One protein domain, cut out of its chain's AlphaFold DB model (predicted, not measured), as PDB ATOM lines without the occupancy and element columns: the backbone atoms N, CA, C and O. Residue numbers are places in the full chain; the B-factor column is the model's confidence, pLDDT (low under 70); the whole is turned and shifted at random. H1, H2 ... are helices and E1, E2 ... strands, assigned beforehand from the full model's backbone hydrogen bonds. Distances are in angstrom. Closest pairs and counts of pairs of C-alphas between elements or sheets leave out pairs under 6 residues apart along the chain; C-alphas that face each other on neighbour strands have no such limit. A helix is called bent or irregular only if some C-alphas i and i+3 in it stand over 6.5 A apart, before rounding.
ATOM      1  N   ARG A  61      86.579 -20.232 256.315       85.62
ATOM      2  CA  ARG A  61      85.153 -20.108 256.627       85.62
ATOM      3  C   ARG A  61      84.911 -19.032 257.666       85.62
ATOM      4  O   ARG A  61      85.615 -18.963 258.674       85.62
ATOM      5  N   LEU A  62      83.923 -18.181 257.396       87.50
ATOM      6  CA  LEU A  62      83.465 -17.117 258.283       87.50
ATOM      7  C   LEU A  62      82.225 -17.585 259.033       87.50
ATOM      8  O   LEU A  62      81.309 -18.108 258.421       87.50
ATOM      9  N   CYS A  63      82.180 -17.357 260.340       88.75
ATOM     10  CA  CYS A  63      81.007 -17.694 261.139       88.75
ATOM     11  C   CYS A  63      79.797 -16.810 260.795       88.75
ATOM     12  O   CYS A  63      79.937 -15.592 260.658       88.75
ATOM     13  N   HIS A  64      78.604 -17.406 260.739       88.31
ATOM     14  CA  HIS A  64      77.345 -16.695 260.499       88.31
ATOM     15  C   HIS A  64      76.530 -16.390 261.763       88.31
ATOM     16  O   HIS A  64      75.569 -15.631 261.678       88.31
ATOM     17  N   PHE A  65      76.965 -16.870 262.930       88.94
ATOM     18  CA  PHE A  65      76.241 -16.727 264.193       88.94
ATOM     19  C   PHE A  65      75.995 -15.261 264.592       88.94
ATOM     20  O   PHE A  65      76.916 -14.432 264.555       88.94
ATOM     21  N   TRP A  66      74.776 -14.975 265.053       91.06
ATOM     22  CA  TRP A  66      74.369 -13.694 265.628       91.06
ATOM     23  C   TRP A  66      74.127 -13.837 267.127       91.06
ATOM     24  O   TRP A  66      73.340 -14.662 267.579       91.06
ATOM     25  N   PHE A  67      74.807 -13.009 267.912       88.31
ATOM     26  CA  PHE A  67      74.591 -12.934 269.348       88.31
ATOM     27  C   PHE A  67      73.315 -12.131 269.654       88.31
ATOM     28  O   PHE A  67      72.991 -11.176 268.950       88.31
ATOM     29  N   MET A  68      72.647 -12.446 270.771       87.44
ATOM     30  CA  MET A  68      71.435 -11.745 271.245       87.44
ATOM     31  C   MET A  68      71.634 -10.239 271.488       87.44
ATOM     32  O   MET A  68      70.678  -9.479 271.556       87.44
ATOM     33  N   ASN A  69      72.883  -9.784 271.602       86.69
ATOM     34  CA  ASN A  69      73.235  -8.367 271.699       86.69
ATOM     35  C   ASN A  69      73.280  -7.647 270.329       86.69
ATOM     36  O   ASN A  69      73.789  -6.531 270.252       86.69
ATOM     37  N   GLY A  70      72.837  -8.297 269.246       88.81
ATOM     38  CA  GLY A  70      72.837  -7.753 267.884       88.81
ATOM     39  C   GLY A  70      74.200  -7.777 267.182       88.81
ATOM     40  O   GLY A  70      74.342  -7.223 266.093       88.81
ATOM     41  N   THR A  71      75.228  -8.399 267.772       90.25
ATOM     42  CA  THR A  71      76.557  -8.489 267.148       90.25
ATOM     43  C   THR A  71      76.721  -9.787 266.359       90.25
ATOM     44  O   THR A  71      76.387 -10.868 266.836       90.25
ATOM     45  N   LYS A  72      77.275  -9.699 265.142       90.75
ATOM     46  CA  LYS A  72      77.623 -10.877 264.332       90.75
ATOM     47  C   LYS A  72      79.024 -11.381 264.670       90.75
ATOM     48  O   LYS A  72      79.971 -10.591 264.766       90.75
ATOM     49  N   CYS A  73      79.186 -12.698 264.783       90.38
ATOM     50  CA  CYS A  73      80.498 -13.314 264.919       90.38
ATOM     51  C   CYS A  73      81.361 -13.043 263.675       90.38
ATOM     52  O   CYS A  73      80.919 -13.174 262.539       90.38
ATOM     53  N   ARG A  74      82.625 -12.655 263.888       88.69
ATOM     54  CA  ARG A  74      83.586 -12.363 262.804       88.69
ATOM     55  C   ARG A  74      84.769 -13.328 262.767       88.69
ATOM     56  O   ARG A  74      85.753 -13.062 262.081       88.69
ATOM     57  N   LYS A  75      84.706 -14.418 263.536       90.62
ATOM     58  CA  LYS A  75      85.789 -15.404 263.605       90.62
ATOM     59  C   LYS A  75      85.860 -16.190 262.297       90.62
ATOM     60  O   LYS A  75      84.832 -16.607 261.764       90.62
ATOM     61  N   THR A  76      87.083 -16.399 261.823       90.69
ATOM     62  CA  THR A  76      87.403 -17.177 260.623       90.69
ATOM     63  C   THR A  76      88.254 -18.384 260.967       90.69
ATOM     64  O   THR A  76      89.122 -18.279 261.827       90.69
ATOM     65  N   TYR A  77      88.046 -19.512 260.298       89.81
ATOM     66  CA  TYR A  77      88.831 -20.736 260.497       89.81
ATOM     67  C   TYR A  77      89.307 -21.274 259.152       89.81
ATOM     68  O   TYR A  77      88.552 -21.221 258.182       89.81
ATOM     69  N   CYS A  78      90.562 -21.729 259.078       89.25
ATOM     70  CA  CYS A  78      91.062 -22.394 257.875       89.25
ATOM     71  C   CYS A  78      90.547 -23.828 257.805       89.25
ATOM     72  O   CYS A  78      90.237 -24.436 258.836       89.25
ATOM     73  N   LYS A  79      90.505 -24.356 256.583       86.62
ATOM     74  CA  LYS A  79      90.128 -25.739 256.292       86.62
ATOM     75  C   LYS A  79      90.922 -26.745 257.121       86.62
ATOM     76  O   LYS A  79      90.321 -27.590 257.772       86.62
ATOM     77  N   ASP A  80      92.241 -26.575 257.202       88.12
ATOM     78  CA  ASP A  80      93.121 -27.511 257.914       88.12
ATOM     79  C   ASP A  80      92.822 -27.576 259.409       88.12
ATOM     80  O   ASP A  80      92.809 -28.653 259.995       88.12
ATOM     81  N   CYS A  81      92.553 -26.430 260.046       89.62
ATOM     82  CA  CYS A  81      92.201 -26.406 261.466       89.62
ATOM     83  C   CYS A  81      90.821 -27.015 261.707       89.62
ATOM     84  O   CYS A  81      90.641 -27.685 262.715       89.62
ATOM     85  N   LEU A  82      89.859 -26.792 260.810       88.25
ATOM     86  CA  LEU A  82      88.539 -27.419 260.916       88.25
ATOM     87  C   LEU A  82      88.626 -28.940 260.756       88.25
ATOM     88  O   LEU A  82      88.025 -29.657 261.547       88.25
ATOM     89  N   ALA A  83      89.427 -29.414 259.804       86.56
ATOM     90  CA  ALA A  83      89.646 -30.833 259.560       86.56
ATOM     91  C   ALA A  83      90.427 -31.510 260.697       86.56
ATOM     92  O   ALA A  83      90.001 -32.525 261.222       86.56
ATOM     93  N   SER A  84      91.552 -30.923 261.114       87.88
ATOM     94  CA  SER A  84      92.504 -31.592 262.012       87.88
ATOM     95  C   SER A  84      92.134 -31.508 263.492       87.88
ATOM     96  O   SER A  84      92.596 -32.325 264.280       87.88
ATOM     97  N   LYS A  85      91.405 -30.464 263.913       85.88
ATOM     98  CA  LYS A  85      91.088 -30.222 265.337       85.88
ATOM     99  C   LYS A  85      89.639 -30.494 265.698       85.88
ATOM    100  O   LYS A  85      89.351 -30.685 266.873       85.88
ATOM    101  N   TYR A  86      88.748 -30.432 264.717       83.06
ATOM    102  CA  TYR A  86      87.312 -30.495 264.950       83.06
ATOM    103  C   TYR A  86      86.635 -31.592 264.119       83.06
ATOM    104  O   TYR A  86      85.420 -31.707 264.200       83.06
ATOM    105  N   ASP A  87      87.388 -32.362 263.320       79.69
ATOM    106  CA  ASP A  87      86.893 -33.425 262.430       79.69
ATOM    107  C   ASP A  87      85.793 -32.974 261.440       79.69
ATOM    108  O   ASP A  87      85.069 -33.782 260.863       79.69
ATOM    109  N   LEU A  88      85.707 -31.665 261.164       74.56
ATOM    110  CA  LEU A  88      84.690 -31.036 260.303       74.56
ATOM    111  C   LEU A  88      85.094 -31.039 258.813       74.56
ATOM    112  O   LEU A  88      84.775 -30.123 258.049       74.56
ATOM    113  N   THR A  89      85.853 -32.049 258.379       63.53
ATOM    114  CA  THR A  89      86.408 -32.122 257.015       63.53
ATOM    115  C   THR A  89      85.315 -32.297 255.964       63.53
ATOM    116  O   THR A  89      85.397 -31.708 254.885       63.53
ATOM    117  N   LYS A  90      84.273 -33.081 256.285       58.16
ATOM    118  CA  LYS A  90      83.101 -33.277 255.417       58.16
ATOM    119  C   LYS A  90      82.289 -31.997 255.285       58.16
ATOM    120  O   LYS A  90      81.879 -31.635 254.183       58.16
ATOM    121  N   ASP A  91      82.150 -31.269 256.385       61.62
ATOM    122  CA  ASP A  91      81.353 -30.061 256.395       61.62
ATOM    123  C   ASP A  91      82.013 -28.963 255.564       61.62
ATOM    124  O   ASP A  91      81.308 -28.190 254.948       61.62
ATOM    125  N   PHE A  92      83.340 -28.884 255.421       67.38
ATOM    126  CA  PHE A  92      83.940 -27.771 254.665       67.38
ATOM    127  C   PHE A  92      83.434 -27.642 253.212       67.38
ATOM    128  O   PHE A  92      83.290 -26.517 252.720       67.38
ATOM    129  N   ASN A  93      83.151 -28.770 252.548       63.12
ATOM    130  CA  ASN A  93      82.588 -28.803 251.195       63.12
ATOM    131  C   ASN A  93      81.051 -28.817 251.203       63.12
ATOM    132  O   ASN A  93      80.453 -28.134 250.377       63.12
ATOM    133  N   SER A  94      80.400 -29.504 252.148       58.75
ATOM    134  CA  SER A  94      78.931 -29.478 252.277       58.75
ATOM    135  C   SER A  94      78.393 -28.119 252.766       58.75
ATOM    136  O   SER A  94      77.327 -27.704 252.343       58.75
ATOM    137  N   ILE A  95      79.182 -27.354 253.528       52.06
ATOM    138  CA  ILE A  95      78.935 -25.965 253.969       52.06
ATOM    139  C   ILE A  95      79.071 -24.959 252.802       52.06
ATOM    140  O   ILE A  95      78.912 -23.751 252.981       52.06
ATOM    141  N   LEU A  96      79.379 -25.383 251.569       52.44
ATOM    142  CA  LEU A  96      79.332 -24.464 250.419       52.44
ATOM    143  C   LEU A  96      77.925 -23.870 250.204       52.44
ATOM    144  O   LEU A  96      77.838 -22.771 249.662       52.44
ATOM    145  N   SER A  97      76.870 -24.525 250.698       55.97
ATOM    146  CA  SER A  97      75.482 -24.042 250.679       55.97
ATOM    147  C   SER A  97      75.056 -23.222 251.906       55.97
ATOM    148  O   SER A  97      74.017 -22.569 251.861       55.97
ATOM    149  N   ASP A  98      75.818 -23.232 253.001       55.41
ATOM    150  CA  ASP A  98      75.266 -22.906 254.318       55.41
ATOM    151  C   ASP A  98      75.453 -21.450 254.742       55.41
ATOM    152  O   ASP A  98      76.488 -21.028 255.268       55.41
ATOM    153  N   THR A  99      74.365 -20.694 254.634       65.12
ATOM    154  CA  THR A  99      74.129 -19.462 255.396       65.12
ATOM    155  C   THR A  99      74.138 -19.666 256.917       65.12
ATOM    156  O   THR A  99      74.138 -18.669 257.643       65.12
ATOM    157  N   GLU A 100      74.181 -20.910 257.405       76.44
ATOM    158  CA  GLU A 100      73.968 -21.275 258.810       76.44
ATOM    159  C   GLU A 100      75.239 -21.713 259.561       76.44
ATOM    160  O   GLU A 100      75.198 -21.992 260.758       76.44
ATOM    161  N   TRP A 101      76.417 -21.732 258.922       85.06
ATOM    162  CA  TRP A 101      77.598 -22.275 259.601       85.06
ATOM    163  C   TRP A 101      78.012 -21.493 260.863       85.06
ATOM    164  O   TRP A 101      78.349 -20.296 260.844       85.06
ATOM    165  N   HIS A 102      78.088 -22.219 261.980       88.31
ATOM    166  CA  HIS A 102      78.523 -21.722 263.278       88.31
ATOM    167  C   HIS A 102      79.913 -22.243 263.638       88.31
ATOM    168  O   HIS A 102      80.231 -23.418 263.496       88.31
ATOM    169  N   CYS A 103      80.772 -21.347 264.128       90.19
ATOM    170  CA  CYS A 103      82.146 -21.718 264.430       90.19
ATOM    171  C   CYS A 103      82.271 -22.431 265.786       90.19
ATOM    172  O   CYS A 103      81.486 -22.135 266.694       90.19
ATOM    173  N   PRO A 104      83.334 -23.232 265.999       91.31
ATOM    174  CA  PRO A 104      83.571 -23.934 267.265       91.31
ATOM    175  C   PRO A 104      83.571 -23.022 268.498       91.31
ATOM    176  O   PRO A 104      83.177 -23.414 269.588       91.31
ATOM    177  N   ALA A 105      83.985 -21.760 268.351       92.69
ATOM    178  CA  ALA A 105      83.974 -20.810 269.465       92.69
ATOM    179  C   ALA A 105      82.565 -20.320 269.833       92.69
ATOM    180  O   ALA A 105      82.339 -19.978 270.988       92.69
ATOM    181  N   CYS A 106      81.639 -20.259 268.873       90.50
ATOM    182  CA  CYS A 106      80.230 -19.955 269.141       90.50
ATOM    183  C   CYS A 106      79.495 -21.178 269.695       90.50
ATOM    184  O   CYS A 106      78.629 -21.017 270.543       90.50
ATOM    185  N   LEU A 107      79.888 -22.377 269.260       89.50
ATOM    186  CA  LEU A 107      79.374 -23.652 269.771       89.50
ATOM    187  C   LEU A 107      79.984 -24.052 271.127       89.50
ATOM    188  O   LEU A 107      79.535 -25.005 271.749       89.50
ATOM    189  N   GLY A 108      81.018 -23.345 271.594       90.25
ATOM    190  CA  GLY A 108      81.690 -23.636 272.862       90.25
ATOM    191  C   GLY A 108      82.649 -24.832 272.829       90.25
ATOM    192  O   GLY A 108      83.148 -25.220 273.882       90.25
ATOM    193  N   THR A 109      82.951 -25.384 271.653       90.25
ATOM    194  CA  THR A 109      83.841 -26.542 271.453       90.25
ATOM    195  C   THR A 109      85.285 -26.159 271.119       90.25
ATOM    196  O   THR A 109      86.154 -27.018 271.038       90.25
ATOM    197  N   CYS A 110      85.571 -24.867 270.932       92.38
ATOM    198  CA  CYS A 110      86.918 -24.388 270.626       92.38
ATOM    199  C   CYS A 110      87.889 -24.585 271.801       92.38
ATOM    200  O   CYS A 110      87.662 -24.068 272.897       92.38
ATOM    201  N   ASP A 111      89.012 -25.249 271.535       90.50
ATOM    202  CA  ASP A 111      90.077 -25.590 272.491       90.50
ATOM    203  C   ASP A 111      91.136 -24.482 272.642       90.50
ATOM    204  O   ASP A 111      92.137 -24.613 273.350       90.50
ATOM    205  N   CYS A 112      90.928 -23.349 271.973       91.00
ATOM    206  CA  CYS A 112      91.868 -22.249 271.987       91.00
ATOM    207  C   CYS A 112      91.966 -21.617 273.392       91.00
ATOM    208  O   CYS A 112      90.955 -21.276 274.003       91.00
ATOM    209  N   GLN A 113      93.181 -21.349 273.886       92.19
ATOM    210  CA  GLN A 113      93.398 -20.677 275.183       92.19
ATOM    211  C   GLN A 113      92.543 -19.407 275.403       92.19
ATOM    212  O   GLN A 113      91.940 -19.269 276.471       92.19
ATOM    213  N   PRO A 114      92.416 -18.471 274.435       91.44
ATOM    214  CA  PRO A 114      91.549 -17.312 274.635       91.44
ATOM    215  C   PRO A 114      90.053 -17.663 274.680       91.44
ATOM    216  O   PRO A 114      89.285 -16.914 275.279       91.44
ATOM    217  N   CYS A 115      89.633 -18.773 274.070       92.81
ATOM    218  CA  CYS A 115      88.258 -19.266 274.083       92.81
ATOM    219  C   CYS A 115      87.911 -19.868 275.446       92.81
ATOM    220  O   CYS A 115      86.897 -19.495 276.032       92.81
ATOM    221  N   ILE A 116      88.800 -20.710 275.977       93.31
ATOM    222  CA  ILE A 116      88.663 -21.329 277.300       93.31
ATOM    223  C   ILE A 116      88.541 -20.241 278.373       93.31
ATOM    224  O   ILE A 116      87.527 -20.165 279.062       93.31
ATOM    225  N   LYS A 117      89.487 -19.291 278.407       94.31
ATOM    226  CA  LYS A 117      89.452 -18.159 279.351       94.31
ATOM    227  C   LYS A 117      88.200 -17.295 279.213       94.31
ATOM    228  O   LYS A 117      87.752 -16.684 280.180       94.31
ATOM    229  N   HIS A 118      87.662 -17.160 278.001       91.44
ATOM    230  CA  HIS A 118      86.426 -16.412 277.790       91.44
ATOM    231  C   HIS A 118      85.221 -17.143 278.386       91.44
ATOM    232  O   HIS A 118      84.407 -16.498 279.046       91.44
ATOM    233  N   ARG A 119      85.140 -18.465 278.195       90.88
ATOM    234  CA  ARG A 119      84.087 -19.318 278.757       90.88
ATOM    235  C   ARG A 119      84.127 -19.321 280.284       90.88
ATOM    236  O   ARG A 119      83.123 -18.975 280.893       90.88
ATOM    237  N   GLU A 120      85.298 -19.527 280.885       92.81
ATOM    238  CA  GLU A 120      85.481 -19.463 282.347       92.81
ATOM    239  C   GLU A 120      84.990 -18.125 282.926       92.81
ATOM    240  O   GLU A 120      84.243 -18.064 283.900       92.81
ATOM    241  N   ARG A 121      85.349 -17.000 282.289       91.62
ATOM    242  CA  ARG A 121      84.868 -15.674 282.717       91.62
ATOM    243  C   ARG A 121      83.361 -15.512 282.547       91.62
ATOM    244  O   ARG A 121      82.754 -14.766 283.315       91.62
ATOM    245  N   ALA A 122      82.772 -16.114 281.516       87.75
ATOM    246  CA  ALA A 122      81.332 -16.072 281.293       87.75
ATOM    247  C   ALA A 122      80.593 -16.875 282.373       87.75
ATOM    248  O   ALA A 122      79.624 -16.364 282.927       87.75
ATOM    249  N   GLU A 123      81.100 -18.051 282.737       88.81
ATOM    250  CA  GLU A 123      80.570 -18.901 283.811       88.81
ATOM    251  C   GLU A 123      80.638 -18.193 285.169       88.81
ATOM    252  O   GLU A 123      79.623 -18.068 285.850       88.81
ATOM    253  N   ILE A 124      81.786 -17.599 285.521       89.88
ATOM    254  CA  ILE A 124      81.930 -16.815 286.762       89.88
ATOM    255  C   ILE A 124      80.923 -15.656 286.806       89.88
ATOM    256  O   ILE A 124      80.347 -15.359 287.852       89.88
ATOM    257  N   LYS A 125      80.697 -14.971 285.677       87.00
ATOM    258  CA  LYS A 125      79.704 -13.887 285.601       87.00
ATOM    259  C   LYS A 125      78.276 -14.395 285.768       87.00
ATOM    260  O   LYS A 125      77.471 -13.679 286.352       87.00
ATOM    261  N   GLN A 126      77.961 -15.581 285.254       83.62
ATOM    262  CA  GLN A 126      76.646 -16.195 285.427       83.62
ATOM    263  C   GLN A 126      76.427 -16.627 286.879       83.62
ATOM    264  O   GLN A 126      75.400 -16.274 287.445       83.62
ATOM    265  N   ALA A 127      77.419 -17.256 287.516       83.88
ATOM    266  CA  ALA A 127      77.350 -17.658 288.923       83.88
ATOM    267  C   ALA A 127      77.191 -16.467 289.888       83.88
ATOM    268  O   ALA A 127      76.549 -16.579 290.926       83.88
TER     269      ALA A 127
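What this domain is: This is residues 61 to 127 of the 141 residues of the protein "Hypothetical protein" of Eucampia antarctica (UniProt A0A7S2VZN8). What does the model look like? Residues 61 to 75 make a long loop that folds back on itself to reach the short strand E1; H1 and H2 then pack steeply on each other at one end of a flat body, and H4 forms the other end, where its residues 120 to 127 stick out. The small helix H3 sits near the middle between these ends. What is it made of, and how large is it? The printed part has 67 residues, with one named strand and four named helices in the order E1, H1, H2, H3, H4, and its class is mostly helix. It is only just compact, close to loose, with a radius of gyration of the C-alphas of 13.0 A and spans of 39 by 27 by 15 A.

Where its parts are: Where does the first named element begin? After residues 61 to 75, which hold no named element, E1 takes residues 76 to 78, beginning at C-alpha 76 at (87.403, -17.177, 260.623). Which helices follow? H1 is residues 79 to 86, 10.3 A long, and H2 is residues 89 to 97, 15.0 A long. H2 is irregular, but only just: C-alphas 94 and 97 are 6.6 A apart. What comes last? H3 is residues 104 to 107, and H4 is residues 113 to 127, 21.3 A from first to last C-alpha, ending at C-alpha 127 at (77.350, -17.658, 288.923).

How they stand to each other: What is beside E1? Residues 61 to 62 pair antiparallel with residues 76 to 77 of E1, which pairs with no named strand. E1 and H1 meet only through their link. How do the helices stand? H1 and H2 touch, closest at the C-alphas of Ala 83 and Thr 89, 4.3 A apart, at a steep tilt of 56 degrees, opposite ways. H3 is close to but not clearly touching H1, with the C-alphas of Tyr 86 and Pro 104 closest at 7.9 A, and likewise H4, with those of Ala 105 and Cys 115 closest at 6.5 A. H2 and H4 are apart. What do the backbones show? Each O i to N i+4 pair is within hydrogen-bond range in H1 and H4, but 2 of 5 in H2, beside 2 of 6 O i to N i+3 pairs; H3 is too short for an O i to N i+4 pair.

The domain as a whole: How far does it reach? The two C-alphas farthest apart, those of Asn 93 and Ala 127, are 39.7 A apart. Is the run broken, or are links long? The printed part has no cut; the link from H2 to H3 is short, and the other links are tight. Where is confidence low? Residues 89 to 99 have pLDDT under 70, and the mean of the printed part is 83.8.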